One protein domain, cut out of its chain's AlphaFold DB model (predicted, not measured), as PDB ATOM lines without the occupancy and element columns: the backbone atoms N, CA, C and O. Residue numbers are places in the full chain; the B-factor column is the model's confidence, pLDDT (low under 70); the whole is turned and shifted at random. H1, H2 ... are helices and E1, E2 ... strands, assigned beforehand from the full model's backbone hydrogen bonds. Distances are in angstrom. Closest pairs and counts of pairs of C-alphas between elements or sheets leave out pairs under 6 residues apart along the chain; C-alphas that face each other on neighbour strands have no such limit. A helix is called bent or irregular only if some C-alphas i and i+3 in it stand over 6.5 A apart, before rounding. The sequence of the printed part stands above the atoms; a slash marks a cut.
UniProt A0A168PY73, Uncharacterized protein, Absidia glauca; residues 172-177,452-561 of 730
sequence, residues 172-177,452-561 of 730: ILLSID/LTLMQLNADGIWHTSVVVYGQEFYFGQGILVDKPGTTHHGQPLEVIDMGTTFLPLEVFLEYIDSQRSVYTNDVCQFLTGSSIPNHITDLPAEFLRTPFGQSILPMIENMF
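This is residues 172 to 177 and 452 to 561 of the 730 residues of an uncharacterized protein of Absidia glauca (UniProt A0A168PY73). A strongly twisted sheet of five strands, with helix H3 packed over one face and helix H2 grazing it, makes the larger body; at the far end of the long axis a small, loose group of helices, H1, H5 and H6, makes a second, smaller part. The short helices H4 and H5 lead from H3 towards H6, and residues 456 to 463 run back from H1 to the sheet. The printed part has 116 residues with six named helices and five named strands, in the order E1 H1 E2 E3 E4 E5 H2 H3 H4 H5 H6; the sheet runs E4 E3 E2 E1 E5, all antiparallel. The class is mixed, helices and strands. The whole is compact, with a radius of gyration of the C-alphas of 15.5 A, yet elongated in outline, spanning 46 by 28 by 25 A.

Find C-alpha 172 at (40.540, 38.163, -28.964), where strand E1, residues 172 to 175, begins. After the cut, look for helix H1 at residues 452 to 455. Strand E2 follows at residues 464 to 469, 16.9 A long from first to last C-alpha, then E3 at residues 472 to 477, 15.9 A, and E4 at residues 479 to 483, 13.3 A. Go on to E5, residues 495 to 501, the longest strand at 18.3 A; it starts at C-alpha 495 at (32.693, 39.860, -27.498). Helix H2 holds residues 506 to 515, 14.4 A, and H3 residues 521 to 529, 12.2 A. Then come two short helices, H4 at residues 535 to 538 and H5 at residues 540 to 544. H6, residues 548 to 560, runs 18.8 A to C-alpha 560 at (40.256, 10.632, -24.577); it is irregular, with C-alphas 552 and 555 at 7.1 A.

Begin with the sheet, whose edge strands are E4 and E5. E1 and E5 are antiparallel at 167 degrees; look for N 172 and O 497, 2.8 A apart. On the other side of E1 is E2, antiparallel at 148 degrees, with N 173 and O 466 at 2.9 A. E2 and E3 form a hairpin, with N 474 and O 467 at 2.8 A, and E3 and E4 form another, with N 477 and O 479 at 2.8 A. E2, E3 and E4 are a meander, each strand the antiparallel neighbour of the one before. H3 is on the sheet at a height of 7.8 A and runs along the strands, at 23 degrees to E2 on the local plane. Its closest C-alphas to E2 are Thr 521 and Ser 466, 6.5 A. H2 only grazes the sheet; it is close to H3 but not clearly touching, with the C-alphas of Ile 513 and Val 524 at 7.8 A. H4, H5, H6 and H1 are not on the sheet. H4 and H5 meet only through their link. H6 only just touches H1, with 3 pairs of C-alphas within 8 A, through residues 549 to 550 alone; the closest are Phe 549 and Met 455, 5.5 A. H5 and H6 are close but not clearly touching, with the C-alphas of Phe 544 and Gly 550 at 5.4 A. In H2, H3 and H5 every O i to N i+4 pair is within hydrogen-bond range, in H6 7 of 9; H1 and H4 are too short for such a pair.

The two C-alphas farthest apart, those of Pro 505 and Pro 548, are 45.9 A apart. Residues 178 to 451 are not printed, and C-alphas 177 and 452 stand 12.9 A apart across this cut. Of the links that are printed whole, E4 to E5 is long, with 11 residues. The mean pLDDT of the printed part is 72.3; 34 residues are under 70, among them 172 to 177, 452 to 462 and 555 to 561.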
ATOM      1  N   ILE A 172      41.184  39.474 -29.111       56.16
ATOM      2  CA  ILE A 172      40.540  38.163 -28.964       56.16
ATOM      3  C   ILE A 172      39.084  38.276 -29.390       56.16
ATOM      4  O   ILE A 172      38.382  39.201 -28.979       56.16
ATOM      5  N   LEU A 173      38.621  37.305 -30.173       61.69
ATOM      6  CA  LEU A 173      37.210  37.120 -30.491       61.69
ATOM      7  C   LEU A 173      36.646  35.961 -29.662       61.69
ATOM      8  O   LEU A 173      37.147  34.837 -29.737       61.69
ATOM      9  N   LEU A 174      35.585  36.225 -28.896       52.78
ATOM     10  CA  LEU A 174      34.836  35.208 -28.150       52.78
ATOM     11  C   LEU A 174      33.540  34.880 -28.897       52.78
ATOM     12  O   LEU A 174      32.785  35.790 -29.236       52.78
ATOM     13  N   SER A 175      33.248  33.600 -29.142       44.03
ATOM     14  CA  SER A 175      32.043  33.171 -29.880       44.03
ATOM     15  C   SER A 175      31.203  32.153 -29.100       44.03
ATOM     16  O   SER A 175      31.745  31.195 -28.552       44.03
ATOM     17  N   ILE A 176      29.871  32.331 -29.092       52.53
ATOM     18  CA  ILE A 176      28.903  31.415 -28.453       52.53
ATOM     19  C   ILE A 176      28.037  30.714 -29.511       52.53
ATOM     20  O   ILE A 176      27.135  31.308 -30.109       52.53
ATOM     21  N   ASP A 177      28.226  29.404 -29.668       57.84
ATOM     22  CA  ASP A 177      27.535  28.579 -30.671       57.84
ATOM     23  C   ASP A 177      26.128  28.097 -30.217       57.84
ATOM     24  O   ASP A 177      25.767  26.925 -30.315       57.84
ATOM     25  N   LEU A 452      24.431  21.768 -20.776       54.00
ATOM     26  CA  LEU A 452      24.863  22.562 -19.615       54.00
ATOM     27  C   LEU A 452      24.104  22.185 -18.330       54.00
ATOM     28  O   LEU A 452      24.720  22.040 -17.278       54.00
ATOM     29  N   THR A 453      22.791  21.924 -18.420       54.72
ATOM     30  CA  THR A 453      22.011  21.440 -17.261       54.72
ATOM     31  C   THR A 453      22.476  20.057 -16.795       54.72
ATOM     32  O   THR A 453      22.614  19.834 -15.597       54.72
ATOM     33  N   LEU A 454      22.721  19.123 -17.722       53.41
ATOM     34  CA  LEU A 454      23.229  17.782 -17.400       53.41
ATOM     35  C   LEU A 454      24.656  17.832 -16.833       53.41
ATOM     36  O   LEU A 454      25.004  17.006 -15.994       53.41
ATOM     37  N   MET A 455      25.453  18.819 -17.249       53.84
ATOM     38  CA  MET A 455      26.815  19.069 -16.767       53.84
ATOM     39  C   MET A 455      26.891  19.752 -15.393       53.84
ATOM     40  O   MET A 455      27.979  19.804 -14.817       53.84
ATOM     41  N   GLN A 456      25.767  20.259 -14.868       55.50
ATOM     42  CA  GLN A 456      25.691  21.004 -13.602       55.50
ATOM     43  C   GLN A 456      26.670  22.196 -13.543       55.50
ATOM     44  O   GLN A 456      27.249  22.489 -12.499       55.50
ATOM     45  N   LEU A 457      26.872  22.863 -14.685       53.69
ATOM     46  CA  LEU A 457      27.696  24.067 -14.801       53.69
ATOM     47  C   LEU A 457      26.872  25.322 -14.495       53.69
ATOM     48  O   LEU A 457      25.842  25.544 -15.128       53.69
ATOM     49  N   ASN A 458      27.396  26.181 -13.618       53.44
ATOM     50  CA  ASN A 458      26.894  27.543 -13.395       53.44
ATOM     51  C   ASN A 458      27.606  28.587 -14.290       53.44
ATOM     52  O   ASN A 458      27.548  29.778 -14.006       53.44
ATOM     53  N   ALA A 459      28.280  28.143 -15.357       54.69
ATOM     54  CA  ALA A 459      29.005  29.000 -16.295       54.69
ATOM     55  C   ALA A 459      28.095  29.512 -17.430       54.69
ATOM     56  O   ALA A 459      27.308  28.747 -17.994       54.69
ATOM     57  N   ASP A 460      28.257  30.782 -17.818       52.66
ATOM     58  CA  ASP A 460      27.419  31.471 -18.820       52.66
ATOM     59  C   ASP A 460      27.467  30.854 -20.236       52.66
ATOM     60  O   ASP A 460      26.563  31.053 -21.055       52.66
ATOM     61  N   GLY A 461      28.503  30.073 -20.545       64.31
ATOM     62  CA  GLY A 461      28.650  29.380 -21.821       64.31
ATOM     63  C   GLY A 461      29.878  28.475 -21.869       64.31
ATOM     64  O   GLY A 461      30.585  28.316 -20.883       64.31
ATOM     65  N   ILE A 462      30.139  27.884 -23.037       67.81
ATOM     66  CA  ILE A 462      31.418  27.227 -23.346       67.81
ATOM     67  C   ILE A 462      32.145  28.145 -24.329       67.81
ATOM     68  O   ILE A 462      31.672  28.341 -25.449       67.81
ATOM     69  N   TRP A 463      33.261  28.726 -23.898       71.94
ATOM     70  CA  TRP A 463      33.987  29.738 -24.665       71.94
ATOM     71  C   TRP A 463      34.814  29.118 -25.798       71.94
ATOM     72  O   TRP A 463      35.720  28.324 -25.548       71.94
ATOM     73  N   HIS A 464      34.556  29.526 -27.043       76.75
ATOM     74  CA  HIS A 464      35.535  29.405 -28.127       76.75
ATOM     75  C   HIS A 464      36.263  30.739 -28.308       76.75
ATOM     76  O   HIS A 464      35.625  31.794 -28.274       76.75
ATOM     77  N   THR A 465      37.584  30.684 -28.505       83.00
ATOM     78  CA  THR A 465      38.459  31.861 -28.567       83.00
ATOM     79  C   THR A 465      39.387  31.819 -29.778       83.00
ATOM     80  O   THR A 465      39.972  30.779 -30.088       83.00
ATOM     81  N   SER A 466      39.548  32.961 -30.442       86.38
ATOM     82  CA  SER A 466      40.490  33.156 -31.548       86.38
ATOM     83  C   SER A 466      41.249  34.475 -31.398       86.38
ATOM     84  O   SER A 466      40.768  35.399 -30.742       86.38
ATOM     85  N   VAL A 467      42.451  34.557 -31.975       88.31
ATOM     86  CA  VAL A 467      43.326  35.738 -31.921       88.31
ATOM     87  C   VAL A 467      43.341  36.418 -33.284       88.31
ATOM     88  O   VAL A 467      43.683  35.805 -34.293       88.31
ATOM     89  N   VAL A 468      42.997  37.700 -33.321       88.31
ATOM     90  CA  VAL A 468      43.060  38.554 -34.505       88.31
ATOM     91  C   VAL A 468      44.291  39.439 -34.429       88.31
ATOM     92  O   VAL A 468      44.392  40.297 -33.558       88.31
ATOM     93  N   VAL A 469      45.208  39.256 -35.376       85.25
ATOM     94  CA  VAL A 469      46.450  40.032 -35.494       85.25
ATOM     95  C   VAL A 469      46.877  40.092 -36.969       85.25
ATOM     96  O   VAL A 469      46.496  39.240 -37.771       85.25
ATOM     97  N   TYR A 470      47.579  41.150 -37.387       84.31
ATOM     98  CA  TYR A 470      47.918  41.420 -38.804       84.31
ATOM     99  C   TYR A 470      46.707  41.320 -39.769       84.31
ATOM    100  O   TYR A 470      46.833  40.856 -40.907       84.31
ATOM    101  N   GLY A 471      45.509  41.704 -39.305       81.00
ATOM    102  CA  GLY A 471      44.257  41.665 -40.078       81.00
ATOM    103  C   GLY A 471      43.696  40.265 -40.380       81.00
ATOM    104  O   GLY A 471      42.823  40.138 -41.241       81.00
ATOM    105  N   GLN A 472      44.195  39.224 -39.711       82.81
ATOM    106  CA  GLN A 472      43.832  37.815 -39.905       82.81
ATOM    107  C   GLN A 472      43.368  37.212 -38.575       82.81
ATOM    108  O   GLN A 472      43.873  37.597 -37.526       82.81
ATOM    109  N   GLU A 473      42.401  36.295 -38.616       85.81
ATOM    110  CA  GLU A 473      41.899  35.570 -37.443       85.81
ATOM    111  C   GLU A 473      42.529  34.181 -37.389       85.81
ATOM    112  O   GLU A 473      42.396  33.409 -38.337       85.81
ATOM    113  N   PHE A 474      43.189  33.867 -36.278       85.31
ATOM    114  CA  PHE A 474      43.860  32.599 -36.028       85.31
ATOM    115  C   PHE A 474      43.157  31.860 -34.879       85.31
ATOM    116  O   PHE A 474      42.936  32.429 -33.808       85.31
ATOM    117  N   TYR A 475      42.776  30.598 -35.087       83.19
ATOM    118  CA  TYR A 475      41.970  29.824 -34.132       83.19
ATOM    119  C   TYR A 475      42.360  28.347 -34.088       83.19
ATOM    120  O   TYR A 475      42.931  27.814 -35.040       83.19
ATOM    121  N   PHE A 476      42.042  27.672 -32.981       77.44
ATOM    122  CA  PHE A 476      42.378  26.261 -32.785       77.44
ATOM    123  C   PHE A 476      41.189  25.338 -33.071       77.44
ATOM    124  O   PHE A 476      40.109  25.487 -32.500       77.44
ATOM    125  N   GLY A 477      41.408  24.347 -33.933       68.62
ATOM    126  CA  GLY A 477      40.456  23.292 -34.267       68.62
ATOM    127  C   GLY A 477      41.183  21.973 -34.511       68.62
ATOM    128  O   GLY A 477      41.657  21.330 -33.578       68.62
ATOM    129  N   GLN A 478      41.309  21.560 -35.775       61.81
ATOM    130  CA  GLN A 478      42.120  20.396 -36.172       61.81
ATOM    131  C   GLN A 478      43.595  20.801 -36.371       61.81
ATOM    132  O   GLN A 478      44.182  20.563 -37.423       61.81
ATOM    133  N   GLY A 479      44.166  21.481 -35.373       70.12
ATOM    134  CA  GLY A 479      45.347  22.336 -35.528       70.12
ATOM    135  C   GLY A 479      44.961  23.811 -35.685       70.12
ATOM    136  O   GLY A 479      43.808  24.182 -35.458       70.12
ATOM    137  N   ILE A 480      45.932  24.653 -36.040       78.62
ATOM    138  CA  ILE A 480      45.755  26.108 -36.132       78.62
ATOM    139  C   ILE A 480      45.226  26.471 -37.524       78.62
ATOM    140  O   ILE A 480      45.763  26.038 -38.544       78.62
ATOM    141  N   LEU A 481      44.143  27.243 -37.560       77.69
ATOM    142  CA  LEU A 481      43.428  27.657 -38.764       77.69
ATOM    143  C   LEU A 481      43.460  29.181 -38.888       77.69
ATOM    144  O   LEU A 481      43.446  29.880 -37.877       77.69
ATOM    145  N   VAL A 482      43.506  29.684 -40.127       83.25
ATOM    146  CA  VAL A 482      43.629  31.120 -40.426       83.25
ATOM    147  C   VAL A 482      42.554  31.548 -41.421       83.25
ATOM    148  O   VAL A 482      42.522  31.069 -42.555       83.25
ATOM    149  N   ASP A 483      41.696  32.470 -40.997       80.44
ATOM    150  CA  ASP A 483      40.564  33.011 -41.754       80.44
ATOM    151  C   ASP A 483      40.538  34.554 -41.665       80.44
ATOM    152  O   ASP A 483      41.458  35.194 -41.145       80.44
ATOM    153  N   LYS A 484      39.496  35.193 -42.212       80.69
ATOM    154  CA  LYS A 484      39.237  36.614 -41.944       80.69
ATOM    155  C   LYS A 484      38.449  36.784 -40.634       80.69
ATOM    156  O   LYS A 484      37.541  35.986 -40.402       80.69
ATOM    157  N   PRO A 485      38.701  37.863 -39.865       83.75
ATOM    158  CA  PRO A 485      37.934  38.208 -38.668       83.75
ATOM    159  C   PRO A 485      36.417  38.135 -38.874       83.75
ATOM    160  O   PRO A 485      35.865  38.816 -39.743       83.75
ATOM    161  N   GLY A 486      35.752  37.300 -38.076       73.06
ATOM    162  CA  GLY A 486      34.302  37.110 -38.094       73.06
ATOM    163  C   GLY A 486      33.764  36.346 -39.312       73.06
ATOM    164  O   GLY A 486      32.572  36.450 -39.613       73.06
ATOM    165  N   THR A 487      34.617  35.621 -40.050       72.50
ATOM    166  CA  THR A 487      34.203  34.757 -41.176       72.50
ATOM    167  C   THR A 487      34.441  33.268 -40.937       72.50
ATOM    168  O   THR A 487      34.251  32.473 -41.861       72.50
ATOM    169  N   THR A 488      34.873  32.880 -39.736       74.62
ATOM    170  CA  THR A 488      35.044  31.478 -39.338       74.62
ATOM    171  C   THR A 488      33.697  30.755 -39.266       74.62
ATOM    172  O   THR A 488      32.623  31.356 -39.342       74.62
ATOM    173  N   HIS A 489      33.731  29.432 -39.097       64.38
ATOM    174  CA  HIS A 489      32.513  28.626 -38.982       64.38
ATOM    175  C   HIS A 489      31.648  28.945 -37.741       64.38
ATOM    176  O   HIS A 489      30.461  28.618 -37.748       64.38
ATOM    177  N   HIS A 490      32.203  29.639 -36.738       65.94
ATOM    178  CA  HIS A 490      31.481  30.166 -35.571       65.94
ATOM    179  C   HIS A 490      30.740  31.489 -35.859       65.94
ATOM    180  O   HIS A 490      29.814  31.852 -35.134       65.94
ATOM    181  N   GLY A 491      31.082  32.183 -36.952       71.62
ATOM    182  CA  GLY A 491      30.431  33.416 -37.389       71.62
ATOM    183  C   GLY A 491      31.065  34.678 -36.801       71.62
ATOM    184  O   GLY A 491      32.281  34.833 -36.822       71.62
ATOM    185  N   GLN A 492      30.230  35.612 -36.338       71.19
ATOM    186  CA  GLN A 492      30.695  36.848 -35.704       71.19
ATOM    187  C   GLN A 492      30.895  36.654 -34.191       71.19
ATOM    188  O   GLN A 492      30.084  35.957 -33.574       71.19
ATOM    189  N   PRO A 493      31.902  37.316 -33.590       80.06
ATOM    190  CA  PRO A 493      32.094  37.328 -32.144       80.06
ATOM    191  C   PRO A 493      30.866  37.847 -31.396       80.06
ATOM    192  O   PRO A 493      30.162  38.747 -31.860       80.06
ATOM    193  N   LEU A 494      30.669  37.310 -30.195       71.50
ATOM    194  CA  LEU A 494      29.827  37.891 -29.156       71.50
ATOM    195  C   LEU A 494      30.547  39.056 -28.459       71.50
ATOM    196  O   LEU A 494      29.930  40.081 -28.185       71.50
ATOM    197  N   GLU A 495      31.846  38.895 -28.201       75.75
ATOM    198  CA  GLU A 495      32.693  39.860 -27.498       75.75
ATOM    199  C   GLU A 495      34.065  39.968 -28.178       75.75
ATOM    200  O   GLU A 495      34.569  39.002 -28.762       75.75
ATOM    201  N   VAL A 496      34.644  41.170 -28.121       85.19
ATOM    202  CA  VAL A 496      35.947  41.518 -28.695       85.19
ATOM    203  C   VAL A 496      36.787  42.164 -27.600       85.19
ATOM    204  O   VAL A 496      36.454  43.256 -27.144       85.19
ATOM    205  N   ILE A 497      37.865  41.500 -27.186       83.81
ATOM    206  CA  ILE A 497      38.769  41.984 -26.134       83.81
ATOM    207  C   ILE A 497      40.054  42.482 -26.796       83.81
ATOM    208  O   ILE A 497      40.683  41.735 -27.544       83.81
ATOM    209  N   ASP A 498      40.453  43.728 -26.541       84.06
ATOM    210  CA  ASP A 498      41.769  44.234 -26.950       84.06
ATOM    211  C   ASP A 498      42.850  43.686 -26.006       84.06
ATOM    212  O   ASP A 498      42.774  43.864 -24.790       84.06
ATOM    213  N   MET A 499      43.842  43.002 -26.574       81.62
ATOM    214  CA  MET A 499      44.995  42.444 -25.863       81.62
ATOM    215  C   MET A 499      46.244  43.323 -25.996       81.62
ATOM    216  O   MET A 499      47.291  42.976 -25.446       81.62
ATOM    217  N   GLY A 500      46.155  44.442 -26.719       80.19
ATOM    218  CA  GLY A 500      47.231  45.405 -26.923       80.19
ATOM    219  C   GLY A 500      47.966  45.266 -28.259       80.19
ATOM    220  O   GLY A 500      47.654  44.446 -29.129       80.19
ATOM    221  N   THR A 501      48.975  46.114 -28.444       78.38
ATOM    222  CA  THR A 501      49.768  46.191 -29.673       78.38
ATOM    223  C   THR A 501      50.980  45.265 -29.627       78.38
ATOM    224  O   THR A 501      51.627  45.108 -28.594       78.38
ATOM    225  N   THR A 502      51.317  44.672 -30.775       82.62
ATOM    226  CA  THR A 502      52.540  43.876 -30.941       82.62
ATOM    227  C   THR A 502      53.464  44.510 -31.978       82.62
ATOM    228  O   THR A 502      53.009  45.076 -32.974       82.62
ATOM    229  N   PHE A 503      54.773  44.404 -31.747       80.62
ATOM    230  CA  PHE A 503      55.827  44.861 -32.665       80.62
ATOM    231  C   PHE A 503      56.537  43.699 -33.377       80.62
ATOM    232  O   PHE A 503      57.510  43.917 -34.099       80.62
ATOM    233  N   LEU A 504      56.075  42.463 -33.164       80.44
ATOM    234  CA  LEU A 504      56.636  41.279 -33.801       80.44
ATOM    235  C   LEU A 504      56.353  41.302 -35.323       80.44
ATOM    236  O   LEU A 504      55.281  41.748 -35.739       80.44
ATOM    237  N   PRO A 505      57.278  40.844 -36.186       80.94
ATOM    238  CA  PRO A 505      56.979  40.637 -37.599       80.94
ATOM    239  C   PRO A 505      56.117  39.384 -37.810       80.94
ATOM    240  O   PRO A 505      56.244  38.387 -37.093       80.94
ATOM    241  N   LEU A 506      55.266  39.426 -38.840       78.00
ATOM    242  CA  LEU A 506      54.343  38.345 -39.205       78.00
ATOM    243  C   LEU A 506      55.077  37.013 -39.436       78.00
ATOM    244  O   LEU A 506      54.571  35.959 -39.072       78.00
ATOM    245  N   GLU A 507      56.274  37.058 -40.008       74.75
ATOM    246  CA  GLU A 507      57.094  35.888 -40.320       74.75
ATOM    247  C   GLU A 507      57.495  35.119 -39.050       74.75
ATOM    248  O   GLU A 507      57.307  33.906 -38.984       74.75
ATOM    249  N   VAL A 508      57.958  35.826 -38.012       77.06
ATOM    250  CA  VAL A 508      58.333  35.223 -36.717       77.06
ATOM    251  C   VAL A 508      57.091  34.779 -35.941       77.06
ATOM    252  O   VAL A 508      57.125  33.771 -35.238       77.06
ATOM    253  N   PHE A 509      55.965  35.483 -36.098       82.50
ATOM    254  CA  PHE A 509      54.692  35.039 -35.537       82.50
ATOM    255  C   PHE A 509      54.215  33.709 -36.136       82.50
ATOM    256  O   PHE A 509      53.769  32.834 -35.397       82.50
ATOM    257  N   LEU A 510      54.328  33.541 -37.457       78.69
ATOM    258  CA  LEU A 510      53.954  32.306 -38.147       78.69
ATOM    259  C   LEU A 510      54.885  31.142 -37.777       78.69
ATOM    260  O   LEU A 510      54.390  30.053 -37.501       78.69
ATOM    261  N   GLU A 511      56.199  31.375 -37.686       78.56
ATOM    262  CA  GLU A 511      57.166  30.367 -37.221       78.56
ATOM    263  C   GLU A 511      56.875  29.911 -35.778       78.56
ATOM    264  O   GLU A 511      56.874  28.712 -35.489       78.56
ATOM    265  N   TYR A 512      56.538  30.847 -34.881       81.50
ATOM    266  CA  TYR A 512      56.075  30.513 -33.534       81.50
ATOM    267  C   TYR A 512      54.769  29.703 -33.562       81.50
ATOM    268  O   TYR A 512      54.673  28.685 -32.876       81.50
ATOM    269  N   ILE A 513      53.783  30.106 -34.371       77.81
ATOM    270  CA  ILE A 513      52.496  29.406 -34.485       77.81
ATOM    271  C   ILE A 513      52.668  27.965 -34.983       77.81
ATOM    272  O   ILE A 513      52.112  27.057 -34.369       77.81
ATOM    273  N   ASP A 514      53.483  27.725 -36.014       70.06
ATOM    274  CA  ASP A 514      53.718  26.377 -36.555       70.06
ATOM    275  C   ASP A 514      54.417  25.442 -35.544       70.06
ATOM    276  O   ASP A 514      54.308  24.212 -35.646       70.06
ATOM    277  N   SER A 515      55.091  26.002 -34.529       70.19
ATOM    278  CA  SER A 515      55.691  25.240 -33.424       70.19
ATOM    279  C   SER A 515      54.686  24.786 -32.349       70.19
ATOM    280  O   SER A 515      54.942  23.799 -31.653       70.19
ATOM    281  N   GLN A 516      53.530  25.453 -32.221       62.75
ATOM    282  CA  GLN A 516      52.560  25.211 -31.146       62.75
ATOM    283  C   GLN A 516      51.473  24.205 -31.550       62.75
ATOM    284  O   GLN A 516      50.813  24.342 -32.578       62.75
ATOM    285  N   ARG A 517      51.254  23.168 -30.725       54.19
ATOM    286  CA  ARG A 517      50.356  22.040 -31.072       54.19
ATOM    287  C   ARG A 517      49.310  21.627 -30.030       54.19
ATOM    288  O   ARG A 517      48.554  20.697 -30.310       54.19
ATOM    289  N   SER A 518      49.223  22.280 -28.869       48.03
ATOM    290  CA  SER A 518      48.259  21.878 -27.822       48.03
ATOM    291  C   SER A 518      47.757  22.976 -26.880       48.03
ATOM    292  O   SER A 518      46.649  22.835 -26.370       48.03
ATOM    293  N   VAL A 519      48.511  24.056 -26.653       53.22
ATOM    294  CA  VAL A 519      48.058  25.215 -25.865       53.22
ATOM    295  C   VAL A 519      48.113  26.426 -26.783       53.22
ATOM    296  O   VAL A 519      49.191  26.857 -27.173       53.22
ATOM    297  N   TYR A 520      46.945  26.889 -27.236       62.47
ATOM    298  CA  TYR A 520      46.876  27.863 -28.324       62.47
ATOM    299  C   TYR A 520      46.690  29.301 -27.829       62.47
ATOM    300  O   TYR A 520      47.650  30.063 -27.768       62.47
ATOM    301  N   THR A 521      45.461  29.690 -27.482       64.44
ATOM    302  CA  THR A 521      45.085  31.109 -27.430       64.44
ATOM    303  C   THR A 521      45.844  31.898 -26.359       64.44
ATOM    304  O   THR A 521      46.292  33.008 -26.632       64.44
ATOM    305  N   ASN A 522      46.010  31.342 -25.152       76.75
ATOM    306  CA  ASN A 522      46.636  32.062 -24.037       76.75
ATOM    307  C   ASN A 522      48.121  32.344 -24.281       76.75
ATOM    308  O   ASN A 522      48.562  33.486 -24.173       76.75
ATOM    309  N   ASP A 523      48.869  31.312 -24.654       79.31
ATOM    310  CA  ASP A 523      50.321  31.386 -24.801       79.31
ATOM    311  C   ASP A 523      50.690  32.249 -26.022       79.31
ATOM    312  O   ASP A 523      51.639  33.029 -25.966       79.31
ATOM    313  N   VAL A 524      49.854  32.226 -27.071       81.94
ATOM    314  CA  VAL A 524      49.908  33.177 -28.195       81.94
ATOM    315  C   VAL A 524      49.707  34.625 -27.737       81.94
ATOM    316  O   VAL A 524      50.457  35.496 -28.173       81.94
ATOM    317  N   CYS A 525      48.741  34.916 -26.858       80.38
ATOM    318  CA  CYS A 525      48.536  36.280 -26.353       80.38
ATOM    319  C   CYS A 525      49.711  36.740 -25.478       80.38
ATOM    320  O   CYS A 525      50.224  37.845 -25.662       80.38
ATOM    321  N   GLN A 526      50.215  35.863 -24.606       83.19
ATOM    322  CA  GLN A 526      51.389  36.155 -23.786       83.19
ATOM    323  C   GLN A 526      52.651  36.375 -24.640       83.19
ATOM    324  O   GLN A 526      53.448  37.258 -24.333       83.19
ATOM    325  N   PHE A 527      52.819  35.636 -25.740       83.38
ATOM    326  CA  PHE A 527      53.917  35.832 -26.690       83.38
ATOM    327  C   PHE A 527      53.783  37.127 -27.512       83.38
ATOM    328  O   PHE A 527      54.784  37.793 -27.770       83.38
ATOM    329  N   LEU A 528      52.563  37.508 -27.908       81.75
ATOM    330  CA  LEU A 528      52.315  38.704 -28.722       81.75
ATOM    331  C   LEU A 528      52.379  40.018 -27.933       81.75
ATOM    332  O   LEU A 528      52.924  40.994 -28.453       81.75
ATOM    333  N   THR A 529      51.795  40.067 -26.730       81.06
ATOM    334  CA  THR A 529      51.600  41.315 -25.959       81.06
ATOM    335  C   THR A 529      51.958  41.204 -24.472       81.06
ATOM    336  O   THR A 529      51.793  42.165 -23.721       81.06
ATOM    337  N   GLY A 530      52.437  40.045 -24.008       75.50
ATOM    338  CA  GLY A 530      52.761  39.800 -22.597       75.50
ATOM    339  C   GLY A 530      51.551  39.585 -21.681       75.50
ATOM    340  O   GLY A 530      51.738  39.279 -20.505       75.50
ATOM    341  N   SER A 531      50.324  39.715 -22.198       74.56
ATOM    342  CA  SER A 531      49.083  39.645 -21.416       74.56
ATOM    343  C   SER A 531      48.379  38.293 -21.544       74.56
ATOM    344  O   SER A 531      48.250  37.743 -22.638       74.56
ATOM    345  N   SER A 532      47.902  37.763 -20.415       79.00
ATOM    346  CA  SER A 532      47.119  36.525 -20.343       79.00
ATOM    347  C   SER A 532      45.630  36.769 -20.591       79.00
ATOM    348  O   SER A 532      45.111  37.857 -20.347       79.00
ATOM    349  N   ILE A 533      44.925  35.726 -21.027       81.69
ATOM    350  CA  ILE A 533      43.471  35.754 -21.244       81.69
ATOM    351  C   ILE A 533      42.732  35.842 -19.892       81.69
ATOM    352  O   ILE A 533      43.220  35.275 -18.914       81.69
ATOM    353  N   PRO A 534      41.563  36.515 -19.800       79.94
ATOM    354  CA  PRO A 534      40.770  36.561 -18.571       79.94
ATOM    355  C   PRO A 534      40.466  35.185 -17.963       79.94
ATOM    356  O   PRO A 534      39.982  34.277 -18.644       79.94
ATOM    357  N   ASN A 535      40.672  35.065 -16.648       75.50
ATOM    358  CA  ASN A 535      40.616  33.795 -15.916       75.50
ATOM    359  C   ASN A 535      39.304  33.010 -16.097       75.50
ATOM    360  O   ASN A 535      39.318  31.788 -16.161       75.50
ATOM    361  N   HIS A 536      38.160  33.688 -16.249       72.31
ATOM    362  CA  HIS A 536      36.857  33.032 -16.449       72.31
ATOM    363  C   HIS A 536      36.764  32.211 -17.757       72.31
ATOM    364  O   HIS A 536      35.827  31.433 -17.939       72.31
ATOM    365  N   ILE A 537      37.730  32.373 -18.666       76.56
ATOM    366  CA  ILE A 537      37.881  31.588 -19.895       76.56
ATOM    367  C   ILE A 537      38.860  30.428 -19.670       76.56
ATOM    368  O   ILE A 537      38.574  29.298 -20.065       76.56
ATOM    369  N   THR A 538      40.008  30.688 -19.031       77.75
ATOM    370  CA  THR A 538      41.063  29.684 -18.794       77.75
ATOM    371  C   THR A 538      40.685  28.658 -17.735       77.75
ATOM    372  O   THR A 538      41.097  27.503 -17.828       77.75
ATOM    373  N   ASP A 539      39.888  29.067 -16.751       73.00
ATOM    374  CA  ASP A 539      39.572  28.272 -15.566       73.00
ATOM    375  C   ASP A 539      38.316  27.412 -15.776       73.00
ATOM    376  O   ASP A 539      38.073  26.483 -15.007       73.00
ATOM    377  N   LEU A 540      37.549  27.644 -16.850       73.62
ATOM    378  CA  LEU A 540      36.320  26.907 -17.167       73.62
ATOM    379  C   LEU A 540      36.502  25.373 -17.243       73.62
ATOM    380  O   LEU A 540      35.632  24.658 -16.745       73.62
ATOM    381  N   PRO A 541      37.608  24.808 -17.777       73.19
ATOM    382  CA  PRO A 541      37.874  23.372 -17.677       73.19
ATOM    383  C   PRO A 541      38.050  22.894 -16.229       73.19
ATOM    384  O   PRO A 541      37.608  21.800 -15.888       73.19
ATOM    385  N   ALA A 542      38.663  23.705 -15.361       73.12
ATOM    386  CA  ALA A 542      38.843  23.379 -13.947       73.12
ATOM    387  C   ALA A 542      37.540  23.546 -13.145       73.12
ATOM    388  O   ALA A 542      37.270  22.742 -12.257       73.12
ATOM    389  N   GLU A 543      36.703  24.533 -13.476       71.12
ATOM    390  CA  GLU A 543      35.349  24.671 -12.929       71.12
ATOM    391  C   GLU A 543      34.463  23.489 -13.346       71.12
ATOM    392  O   GLU A 543      33.832  22.862 -12.493       71.12
ATOM    393  N   PHE A 544      34.491  23.101 -14.625       75.44
ATOM    394  CA  PHE A 544      33.789  21.918 -15.114       75.44
ATOM    395  C   PHE A 544      34.224  20.648 -14.379       75.44
ATOM    396  O   PHE A 544      33.377  19.922 -13.863       75.44
ATOM    397  N   LEU A 545      35.531  20.397 -14.244       76.94
ATOM    398  CA  LEU A 545      36.030  19.240 -13.493       76.94
ATOM    399  C   LEU A 545      35.763  19.323 -11.978       76.94
ATOM    400  O   LEU A 545      35.986  18.336 -11.282       76.94
ATOM    401  N   ARG A 546      35.256  20.443 -11.443       74.75
ATOM    402  CA  ARG A 546      34.762  20.540 -10.058       74.75
ATOM    403  C   ARG A 546      33.278  20.189  -9.912       74.75
ATOM    404  O   ARG A 546      32.842  20.016  -8.774       74.75
ATOM    405  N   THR A 547      32.508  20.038 -10.995       78.75
ATOM    406  CA  THR A 547      31.119  19.551 -10.892       78.75
ATOM    407  C   THR A 547      31.085  18.029 -10.669       78.75
ATOM    408  O   THR A 547      31.986  17.316 -11.127       78.75
ATOM    409  N   PRO A 548      30.053  17.475 -10.000       70.88
ATOM    410  CA  PRO A 548      29.904  16.024  -9.836       70.88
ATOM    411  C   PRO A 548      29.825  15.271 -11.172       70.88
ATOM    412  O   PRO A 548      30.321  14.149 -11.292       70.88
ATOM    413  N   PHE A 549      29.241  15.899 -12.198       74.69
ATOM    414  CA  PHE A 549      29.252  15.374 -13.561       74.69
ATOM    415  C   PHE A 549      30.663  15.406 -14.163       74.69
ATOM    416  O   PHE A 549      31.125  14.395 -14.685       74.69
ATOM    417  N   GLY A 550      31.380  16.528 -14.047       76.69
ATOM    418  CA  GLY A 550      32.752  16.647 -14.535       76.69
ATOM    419  C   GLY A 550      33.685  15.607 -13.922       76.69
ATOM    420  O   GLY A 550      34.428  14.970 -14.659       76.69
ATOM    421  N   GLN A 551      33.575  15.351 -12.615       80.31
ATOM    422  CA  GLN A 551      34.283  14.263 -11.924       80.31
ATOM    423  C   GLN A 551      33.904  12.866 -12.445       80.31
ATOM    424  O   GLN A 551      34.782  12.021 -12.605       80.31
ATOM    425  N   SER A 552      32.625  12.603 -12.746       77.94
ATOM    426  CA  SER A 552      32.207  11.282 -13.244       77.94
ATOM    427  C   SER A 552      32.657  11.006 -14.684       77.94
ATOM    428  O   SER A 552      32.966   9.858 -15.006       77.94
ATOM    429  N   ILE A 553      32.782  12.042 -15.529       76.12
ATOM    430  CA  ILE A 553      33.353  11.908 -16.881       76.12
ATOM    431  C   ILE A 553      34.866  12.184 -16.937       76.12
ATOM    432  O   ILE A 553      35.477  11.942 -17.975       76.12
ATOM    433  N   LEU A 554      35.497  12.612 -15.838       72.62
ATOM    434  CA  LEU A 554      36.945  12.830 -15.719       72.62
ATOM    435  C   LEU A 554      37.769  11.628 -16.222       72.62
ATOM    436  O   LEU A 554      38.597  11.849 -17.103       72.62
ATOM    437  N   PRO A 555      37.522  10.362 -15.816       68.81
ATOM    438  CA  PRO A 555      38.247   9.215 -16.378       68.81
ATOM    439  C   PRO A 555      37.982   8.989 -17.879       68.81
ATOM    440  O   PRO A 555      38.826   8.432 -18.577       68.81
ATOM    441  N   MET A 556      36.841   9.439 -18.416       63.75
ATOM    442  CA  MET A 556      36.558   9.401 -19.857       63.75
ATOM    443  C   MET A 556      37.332  10.501 -20.608       63.75
ATOM    444  O   MET A 556      37.858  10.251 -21.693       63.75
ATOM    445  N   ILE A 557      37.459  11.691 -20.011       63.97
ATOM    446  CA  ILE A 557      38.272  12.809 -20.510       63.97
ATOM    447  C   ILE A 557      39.765  12.478 -20.445       63.97
ATOM    448  O   ILE A 557      40.462  12.682 -21.433       63.97
ATOM    449  N   GLU A 558      40.268  11.912 -19.349       59.88
ATOM    450  CA  GLU A 558      41.671  11.499 -19.234       59.88
ATOM    451  C   GLU A 558      42.027  10.387 -20.230       59.88
ATOM    452  O   GLU A 558      43.121  10.389 -20.795       59.88
ATOM    453  N   ASN A 559      41.096   9.474 -20.519       55.53
ATOM    454  CA  ASN A 559      41.302   8.449 -21.540       55.53
ATOM    455  C   ASN A 559      41.281   9.047 -22.967       55.53
ATOM    456  O   ASN A 559      42.087   8.664 -23.814       55.53
ATOM    457  N   MET A 560      40.416  10.037 -23.238       43.72
ATOM    458  CA  MET A 560      40.256  10.632 -24.577       43.72
ATOM    459  C   MET A 560      41.261  11.759 -24.900       43.72
ATOM    460  O   MET A 560      41.707  11.868 -26.040       43.72
ATOM    461  N   PHE A 561      41.662  12.564 -23.913       49.06
ATOM    462  CA  PHE A 561      42.564  13.721 -24.055       49.06
ATOM    463  C   PHE A 561      43.892  13.571 -23.296       49.06
ATOM    464  O   PHE A 561      44.916  14.068 -23.763       49.06
TER     465      PHE A 561